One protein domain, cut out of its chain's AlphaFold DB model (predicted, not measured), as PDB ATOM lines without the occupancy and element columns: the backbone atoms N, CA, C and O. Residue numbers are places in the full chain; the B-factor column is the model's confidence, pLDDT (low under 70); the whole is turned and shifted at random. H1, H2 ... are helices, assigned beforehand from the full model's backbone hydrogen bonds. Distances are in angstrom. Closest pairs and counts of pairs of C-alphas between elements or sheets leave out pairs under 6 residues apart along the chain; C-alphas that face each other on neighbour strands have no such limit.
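This is residues 785 to 814 and 826 to 859 of the 939 residues of an uncharacterized protein of Ectocarpus sp. CCAP 1310/34 (UniProt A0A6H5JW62). Two helices, H3 and H2, cross steeply to make a small body, with the short helix H1 near both, and from the end of H3 a thin arm leads away to a last helix, H4. Residues 845 to 859 stick out free as this arm, which makes the length of the whole; H4 sits at its tip. The printed part has 64 residues with four named helices, in the order H1, H2, H3, H4 along the chain, and no named strand; the class is all helix. It is extended, with a radius of gyration of the C-alphas of 17.3 A, and spans 55 by 30 by 17 A.

The longest helix is H3, residues 826 to 842, 24.8 A from its first to its last C-alpha; it begins at C-alpha 826, (-12.403, -11.198, 49.713). H2, residues 798 to 811, is 19.7 A long and begins at C-alpha 798, (-10.212, -3.871, 40.617). H1, residues 790 to 794, is 6.0 A long. H4, residues 853 to 859, is 10.0 A long and ends at C-alpha 859, (42.377, -1.938, 44.064).

H3 touches H2 with its residues 829 to 836 alone; the closest C-alphas are those of Gly 805 and Val 832, 5.4 A apart. Their lines stand at a steep tilt of 67 degrees, only just short of about perpendicular, and they run the same way. H3 only just touches H1, with 3 pairs of C-alphas within 8 A, and with its residues 833 to 837 alone; the closest C-alphas are those of Asp 792 and Arg 833, 7.5 A apart. H1 and H2 are close but not clearly touching, with the C-alphas of Leu 794 and Val 800 closest, at 6.5 A; a tight link of 3 residues joins them. H4 touches no helix, and is apart from H1, H2 and H3. In H1, H2 and H4 every O i to N i+4 pair is within hydrogen-bond range; in H3, 12 of 13 are.

The two C-alphas farthest apart are those of Glu 826 and Glu 859, at 55.8 A. Without residues 845 to 859, which stand free, the body has 49 residues and spans 32 by 23 by 17 A, with a radius of gyration of 10.4 A. Residues 815 to 825 are not printed, and C-alphas 814 and 826 are 21.9 A apart across this cut, which lies in the link from H2 to H3. The link from H3 to H4 is short, with 10 residues. The mean pLDDT of the printed part is 80.2; residues 785 to 788, 826 to 827, 842 to 847 and 855 to 856 are under 70.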
ATOM      1  N   PHE A 785       7.876   0.852  47.613       61.28
ATOM      2  CA  PHE A 785       6.533   0.385  47.245       61.28
ATOM      3  C   PHE A 785       5.897  -0.502  48.328       61.28
ATOM      4  O   PHE A 785       4.689  -0.429  48.534       61.28
ATOM      5  N   HIS A 786       6.700  -1.250  49.093       58.44
ATOM      6  CA  HIS A 786       6.218  -1.996  50.265       58.44
ATOM      7  C   HIS A 786       6.031  -1.121  51.526       58.44
ATOM      8  O   HIS A 786       5.247  -1.472  52.407       58.44
ATOM      9  N   CYS A 787       6.725   0.022  51.604       53.62
ATOM     10  CA  CYS A 787       6.631   1.024  52.679       53.62
ATOM     11  C   CYS A 787       5.567   2.106  52.428       53.62
ATOM     12  O   CYS A 787       5.331   2.949  53.296       53.62
ATOM     13  N   SER A 788       4.964   2.136  51.242       63.12
ATOM     14  CA  SER A 788       4.016   3.165  50.827       63.12
ATOM     15  C   SER A 788       2.628   2.575  50.621       63.12
ATOM     16  O   SER A 788       2.464   1.429  50.208       63.12
ATOM     17  N   GLY A 789       1.605   3.398  50.850       73.56
ATOM     18  CA  GLY A 789       0.225   3.042  50.523       73.56
ATOM     19  C   GLY A 789      -0.026   2.875  49.021       73.56
ATOM     20  O   GLY A 789      -1.128   2.498  48.659       73.56
ATOM     21  N   VAL A 790       0.962   3.119  48.148       77.88
ATOM     22  CA  VAL A 790       0.800   3.092  46.685       77.88
ATOM     23  C   VAL A 790       0.365   1.715  46.192       77.88
ATOM     24  O   VAL A 790      -0.539   1.644  45.372       77.88
ATOM     25  N   LEU A 791       0.924   0.616  46.713       83.12
ATOM     26  CA  LEU A 791       0.444  -0.718  46.329       83.12
ATOM     27  C   LEU A 791      -0.986  -0.977  46.831       83.12
ATOM     28  O   LEU A 791      -1.777  -1.606  46.137       83.12
ATOM     29  N   ASP A 792      -1.334  -0.471  48.013       87.12
ATOM     30  CA  ASP A 792      -2.685  -0.615  48.561       87.12
ATOM     31  C   ASP A 792      -3.703   0.256  47.793       87.12
ATOM     32  O   ASP A 792      -4.852  -0.144  47.656       87.12
ATOM     33  N   GLU A 793      -3.278   1.401  47.250       86.31
ATOM     34  CA  GLU A 793      -4.051   2.295  46.376       86.31
ATOM     35  C   GLU A 793      -4.225   1.697  44.971       86.31
ATOM     36  O   GLU A 793      -5.340   1.611  44.460       86.31
ATOM     37  N   LEU A 794      -3.144   1.185  44.373       86.44
ATOM     38  CA  LEU A 794      -3.177   0.474  43.091       86.44
ATOM     39  C   LEU A 794      -4.103  -0.749  43.158       86.44
ATOM     40  O   LEU A 794      -4.872  -0.975  42.231       86.44
ATOM     41  N   LEU A 795      -4.091  -1.497  44.265       89.44
ATOM     42  CA  LEU A 795      -4.974  -2.649  44.471       89.44
ATOM     43  C   LEU A 795      -6.426  -2.284  44.845       89.44
ATOM     44  O   LEU A 795      -7.263  -3.183  44.868       89.44
ATOM     45  N   ARG A 796      -6.770  -1.003  45.065       89.81
ATOM     46  CA  ARG A 796      -8.185  -0.557  45.045       89.81
ATOM     47  C   ARG A 796      -8.749  -0.522  43.626       89.81
ATOM     48  O   ARG A 796      -9.958  -0.652  43.458       89.81
ATOM     49  N   SER A 797      -7.901  -0.380  42.604       93.38
ATOM     50  CA  SER A 797      -8.331  -0.580  41.221       93.38
ATOM     51  C   SER A 797      -8.547  -2.070  40.977       93.38
ATOM     52  O   SER A 797      -7.596  -2.845  40.866       93.38
ATOM     53  N   THR A 798      -9.812  -2.477  40.868       91.88
ATOM     54  CA  THR A 798     -10.212  -3.871  40.617       91.88
ATOM     55  C   THR A 798      -9.567  -4.440  39.353       91.88
ATOM     56  O   THR A 798      -9.166  -5.599  39.341       91.88
ATOM     57  N   ALA A 799      -9.368  -3.616  38.318       92.88
ATOM     58  CA  ALA A 799      -8.667  -4.003  37.095       92.88
ATOM     59  C   ALA A 799      -7.174  -4.310  37.325       92.88
ATOM     60  O   ALA A 799      -6.636  -5.241  36.722       92.88
ATOM     61  N   VAL A 800      -6.501  -3.567  38.211       91.06
ATOM     62  CA  VAL A 800      -5.103  -3.839  38.590       91.06
ATOM     63  C   VAL A 800      -5.037  -5.071  39.488       91.06
ATOM     64  O   VAL A 800      -4.248  -5.972  39.212       91.06
ATOM     65  N   ALA A 801      -5.902  -5.169  40.501       92.56
ATOM     66  CA  ALA A 801      -5.979  -6.334  41.381       92.56
ATOM     67  C   ALA A 801      -6.256  -7.636  40.605       92.56
ATOM     68  O   ALA A 801      -5.587  -8.638  40.848       92.56
ATOM     69  N   ALA A 802      -7.157  -7.611  39.616       90.44
ATOM     70  CA  ALA A 802      -7.440  -8.753  38.749       90.44
ATOM     71  C   ALA A 802      -6.244  -9.130  37.856       90.44
ATOM     72  O   ALA A 802      -5.909 -10.309  37.756       90.44
ATOM     73  N   ARG A 803      -5.551  -8.154  37.245       92.62
ATOM     74  CA  ARG A 803      -4.336  -8.411  36.442       92.62
ATOM     75  C   ARG A 803      -3.200  -8.995  37.285       92.62
ATOM     76  O   ARG A 803      -2.582  -9.976  36.881       92.62
ATOM     77  N   VAL A 804      -2.955  -8.428  38.467       91.31
ATOM     78  CA  VAL A 804      -1.923  -8.900  39.404       91.31
ATOM     79  C   VAL A 804      -2.285 -10.287  39.947       91.31
ATOM     80  O   VAL A 804      -1.435 -11.175  39.962       91.31
ATOM     81  N   GLY A 805      -3.550 -10.522  40.304       92.12
ATOM     82  CA  GLY A 805      -4.049 -11.834  40.721       92.12
ATOM     83  C   GLY A 805      -3.912 -12.902  39.637       92.12
ATOM     84  O   GLY A 805      -3.417 -13.993  39.924       92.12
ATOM     85  N   LYS A 806      -4.244 -12.570  38.382       92.25
ATOM     86  CA  LYS A 806      -4.041 -13.452  37.227       92.25
ATOM     87  C   LYS A 806      -2.561 -13.836  37.076       92.25
ATOM     88  O   LYS A 806      -2.253 -15.024  37.116       92.25
ATOM     89  N   ALA A 807      -1.646 -12.868  37.051       91.31
ATOM     90  CA  ALA A 807      -0.206 -13.137  36.953       91.31
ATOM     91  C   ALA A 807       0.334 -13.985  38.131       91.31
ATOM     92  O   ALA A 807       1.198 -14.845  37.950       91.31
ATOM     93  N   ILE A 808      -0.206 -13.801  39.343       89.44
ATOM     94  CA  ILE A 808       0.112 -14.637  40.516       89.44
ATOM     95  C   ILE A 808      -0.447 -16.063  40.372       89.44
ATOM     96  O   ILE A 808       0.193 -17.010  40.828       89.44
ATOM     97  N   SER A 809      -1.617 -16.254  39.754       86.62
ATOM     98  CA  SER A 809      -2.136 -17.600  39.467       86.62
ATOM     99  C   SER A 809      -1.336 -18.318  38.377       86.62
ATOM    100  O   SER A 809      -0.997 -19.485  38.556       86.62
ATOM    101  N   GLU A 810      -0.945 -17.616  37.311       90.69
ATOM    102  CA  GLU A 810      -0.166 -18.171  36.196       90.69
ATOM    103  C   GLU A 810       1.241 -18.582  36.663       90.69
ATOM    104  O   GLU A 810       1.669 -19.715  36.441       90.69
ATOM    105  N   SER A 811       1.922 -17.721  37.427       86.38
ATOM    106  CA  SER A 811       3.251 -18.009  37.998       86.38
ATOM    107  C   SER A 811       3.271 -19.108  39.072       86.38
ATOM    108  O   SER A 811       4.340 -19.622  39.403       86.38
ATOM    109  N   ARG A 812       2.113 -19.514  39.612       86.50
ATOM    110  CA  ARG A 812       1.988 -20.663  40.533       86.50
ATOM    111  C   ARG A 812       1.820 -22.006  39.816       86.50
ATOM    112  O   ARG A 812       1.839 -23.037  40.493       86.50
ATOM    113  N   GLY A 813       1.687 -21.993  38.489       88.38
ATOM    114  CA  GLY A 813       1.450 -23.170  37.659       88.38
ATOM    115  C   GLY A 813       0.048 -23.775  37.836       88.38
ATOM    116  O   GLY A 813      -0.692 -23.402  38.753       88.38
ATOM    117  N   PRO A 814      -0.334 -24.736  36.975       83.12
ATOM    118  CA  PRO A 814      -1.613 -25.431  37.076       83.12
ATOM    119  C   PRO A 814      -1.645 -26.301  38.340       83.12
ATOM    120  O   PRO A 814      -1.163 -27.436  38.361       83.12
ATOM    121  N   GLU A 826     -13.079 -12.140  48.800       67.81
ATOM    122  CA  GLU A 826     -12.403 -11.198  49.713       67.81
ATOM    123  C   GLU A 826     -11.087 -11.764  50.283       67.81
ATOM    124  O   GLU A 826     -10.102 -11.035  50.443       67.81
ATOM    125  N   LEU A 827     -11.028 -13.079  50.529       64.06
ATOM    126  CA  LEU A 827      -9.813 -13.770  50.971       64.06
ATOM    127  C   LEU A 827      -8.722 -13.718  49.892       64.06
ATOM    128  O   LEU A 827      -7.543 -13.512  50.200       64.06
ATOM    129  N   ASP A 828      -9.118 -13.863  48.626       81.50
ATOM    130  CA  ASP A 828      -8.207 -13.804  47.487       81.50
ATOM    131  C   ASP A 828      -7.569 -12.418  47.339       81.50
ATOM    132  O   ASP A 828      -6.364 -12.341  47.097       81.50
ATOM    133  N   LEU A 829      -8.290 -11.318  47.593       85.19
ATOM    134  CA  LEU A 829      -7.699  -9.971  47.545       85.19
ATOM    135  C   LEU A 829      -6.568  -9.793  48.579       85.19
ATOM    136  O   LEU A 829      -5.542  -9.172  48.286       85.19
ATOM    137  N   VAL A 830      -6.707 -10.381  49.774       88.44
ATOM    138  CA  VAL A 830      -5.641 -10.407  50.795       88.44
ATOM    139  C   VAL A 830      -4.452 -11.250  50.319       88.44
ATOM    140  O   VAL A 830      -3.298 -10.835  50.475       88.44
ATOM    141  N   GLY A 831      -4.715 -12.395  49.684       89.12
ATOM    142  CA  GLY A 831      -3.695 -13.252  49.074       89.12
ATOM    143  C   GLY A 831      -2.913 -12.555  47.955       89.12
ATOM    144  O   GLY A 831      -1.680 -12.588  47.956       89.12
ATOM    145  N   VAL A 832      -3.612 -11.872  47.044       88.69
ATOM    146  CA  VAL A 832      -3.043 -11.065  45.952       88.69
ATOM    147  C   VAL A 832      -2.202  -9.922  46.512       88.69
ATOM    148  O   VAL A 832      -1.052  -9.760  46.108       88.69
ATOM    149  N   ARG A 833      -2.712  -9.180  47.503       88.75
ATOM    150  CA  ARG A 833      -1.985  -8.086  48.168       88.75
ATOM    151  C   ARG A 833      -0.695  -8.561  48.834       88.75
ATOM    152  O   ARG A 833       0.332  -7.895  48.708       88.75
ATOM    153  N   GLN A 834      -0.715  -9.706  49.515       88.38
ATOM    154  CA  GLN A 834       0.476 -10.238  50.182       88.38
ATOM    155  C   GLN A 834       1.498 -10.805  49.185       88.38
ATOM    156  O   GLN A 834       2.695 -10.562  49.336       88.38
ATOM    157  N   ALA A 835       1.045 -11.504  48.141       87.19
ATOM    158  CA  ALA A 835       1.919 -12.007  47.084       87.19
ATOM    159  C   ALA A 835       2.525 -10.866  46.242       87.19
ATOM    160  O   ALA A 835       3.713 -10.914  45.934       87.19
ATOM    161  N   ALA A 836       1.774  -9.794  45.970       87.00
ATOM    162  CA  ALA A 836       2.303  -8.580  45.351       87.00
ATOM    163  C   ALA A 836       3.374  -7.912  46.234       87.00
ATOM    164  O   ALA A 836       4.439  -7.558  45.734       87.00
ATOM    165  N   LYS A 837       3.161  -7.818  47.558       84.88
ATOM    166  CA  LYS A 837       4.185  -7.321  48.501       84.88
ATOM    167  C   LYS A 837       5.442  -8.195  48.510       84.88
ATOM    168  O   LYS A 837       6.543  -7.656  48.573       84.88
ATOM    169  N   GLN A 838       5.305  -9.516  48.394       82.50
ATOM    170  CA  GLN A 838       6.441 -10.440  48.288       82.50
ATOM    171  C   GLN A 838       7.189 -10.309  46.952       82.50
ATOM    172  O   GLN A 838       8.417 -10.249  46.960       82.50
ATOM    173  N   ALA A 839       6.478 -10.197  45.826       81.75
ATOM    174  CA  ALA A 839       7.083  -9.964  44.514       81.75
ATOM    175  C   ALA A 839       7.822  -8.616  44.470       81.75
ATOM    176  O   ALA A 839       8.987  -8.564  44.088       81.75
ATOM    177  N   MET A 840       7.204  -7.539  44.967       78.69
ATOM    178  CA  MET A 840       7.858  -6.230  45.069       78.69
ATOM    179  C   MET A 840       9.052  -6.231  46.029       78.69
ATOM    180  O   MET A 840       9.997  -5.491  45.789       78.69
ATOM    181  N   TRP A 841       9.064  -7.066  47.075       75.56
ATOM    182  CA  TRP A 841      10.253  -7.255  47.916       75.56
ATOM    183  C   TRP A 841      11.370  -7.967  47.142       75.56
ATOM    184  O   TRP A 841      12.509  -7.507  47.167       75.56
ATOM    185  N   ALA A 842      11.062  -9.046  46.415       67.50
ATOM    186  CA  ALA A 842      12.039  -9.771  45.596       67.50
ATOM    187  C   ALA A 842      12.640  -8.891  44.482       67.50
ATOM    188  O   ALA A 842      13.848  -8.930  44.247       67.50
ATOM    189  N   CYS A 843      11.816  -8.047  43.856       65.25
ATOM    190  CA  CYS A 843      12.232  -7.065  42.854       65.25
ATOM    191  C   CYS A 843      12.780  -5.755  43.458       65.25
ATOM    192  O   CYS A 843      13.300  -4.925  42.708       65.25
ATOM    193  N   SER A 844      12.725  -5.557  44.786       62.09
ATOM    194  CA  SER A 844      13.360  -4.422  45.482       62.09
ATOM    195  C   SER A 844      14.870  -4.644  45.550       62.09
ATOM    196  O   SER A 844      15.475  -4.904  46.594       62.09
ATOM    197  N   SER A 845      15.497  -4.555  44.378       50.41
ATOM    198  CA  SER A 845      16.941  -4.513  44.248       50.41
ATOM    199  C   SER A 845      17.462  -3.310  45.038       50.41
ATOM    200  O   SER A 845      17.185  -2.143  44.748       50.41
ATOM    201  N   GLY A 846      18.226  -3.605  46.089       56.12
ATOM    202  CA  GLY A 846      18.928  -2.605  46.881       56.12
ATOM    203  C   GLY A 846      20.088  -2.016  46.088       56.12
ATOM    204  O   GLY A 846      21.234  -2.299  46.423       56.12
ATOM    205  N   ILE A 847      19.790  -1.222  45.052       62.97
ATOM    206  CA  ILE A 847      20.768  -0.507  44.223       62.97
ATOM    207  C   ILE A 847      21.500   0.497  45.116       62.97
ATOM    208  O   ILE A 847      21.067   1.636  45.313       62.97
ATOM    209  N   ASN A 848      22.593   0.015  45.696       73.12
ATOM    210  CA  ASN A 848      23.605   0.772  46.401       73.12
ATOM    211  C   ASN A 848      24.804   0.846  45.452       73.12
ATOM    212  O   ASN A 848      25.336  -0.191  45.064       73.12
ATOM    213  N   THR A 849      25.161   2.051  45.013       78.06
ATOM    214  CA  THR A 849      26.180   2.272  43.968       78.06
ATOM    215  C   THR A 849      27.600   2.365  44.530       78.06
ATOM    216  O   THR A 849      28.547   2.596  43.783       78.06
ATOM    217  N   ARG A 850      27.759   2.201  45.847       83.12
ATOM    218  CA  ARG A 850      29.041   2.302  46.549       83.12
ATOM    219  C   ARG A 850      29.893   1.055  46.351       83.12
ATOM    220  O   ARG A 850      29.385  -0.065  46.440       83.12
ATOM    221  N   ARG A 851      31.207   1.242  46.217       82.06
ATOM    222  CA  ARG A 851      32.175   0.138  46.280       82.06
ATOM    223  C   ARG A 851      32.218  -0.430  47.702       82.06
ATOM    224  O   ARG A 851      32.093   0.307  48.684       82.06
ATOM    225  N   LEU A 852      32.412  -1.741  47.835       80.19
ATOM    226  CA  LEU A 852      32.705  -2.347  49.136       80.19
ATOM    227  C   LEU A 852      34.121  -1.953  49.565       80.19
ATOM    228  O   LEU A 852      35.051  -2.048  48.767       80.19
ATOM    229  N   ARG A 853      34.304  -1.573  50.834       77.19
ATOM    230  CA  ARG A 853      35.604  -1.126  51.370       77.19
ATOM    231  C   ARG A 853      36.748  -2.115  51.122       77.19
ATOM    232  O   ARG A 853      37.870  -1.684  50.907       77.19
ATOM    233  N   VAL A 854      36.464  -3.419  51.138       76.75
ATOM    234  CA  VAL A 854      37.462  -4.470  50.871       76.75
ATOM    235  C   VAL A 854      37.926  -4.465  49.412       76.75
ATOM    236  O   VAL A 854      39.112  -4.632  49.181       76.75
ATOM    237  N   ALA A 855      37.032  -4.217  48.447       68.50
ATOM    238  CA  ALA A 855      37.417  -4.097  47.039       68.50
ATOM    239  C   ALA A 855      38.264  -2.836  46.810       68.50
ATOM    240  O   ALA A 855      39.344  -2.921  46.247       68.50
ATOM    241  N   PHE A 856      37.836  -1.694  47.361       69.31
ATOM    242  CA  PHE A 856      38.574  -0.430  47.249       69.31
ATOM    243  C   PHE A 856      39.988  -0.486  47.863       69.31
ATOM    244  O   PHE A 856      40.914   0.128  47.347       69.31
ATOM    245  N   LEU A 857      40.170  -1.228  48.964       73.88
ATOM    246  CA  LEU A 857      41.490  -1.443  49.576       73.88
ATOM    247  C   LEU A 857      42.346  -2.490  48.848       73.88
ATOM    248  O   LEU A 857      43.547  -2.529  49.089       73.88
ATOM    249  N   TRP A 858      41.748  -3.335  48.003       75.75
ATOM    250  CA  TRP A 858      42.479  -4.267  47.142       75.75
ATOM    251  C   TRP A 858      42.969  -3.550  45.879       75.75
ATOM    252  O   TRP A 858      44.160  -3.575  45.594       75.75
ATOM    253  N   GLU A 859      42.074  -2.809  45.212       75.62
ATOM    254  CA  GLU A 859      42.377  -1.938  44.064       75.62
ATOM    255  C   GLU A 859      43.577  -1.014  44.364       75.62
ATOM    256  O   GLU A 859      44.540  -0.979  43.610       75.62
TER     257      GLU A 859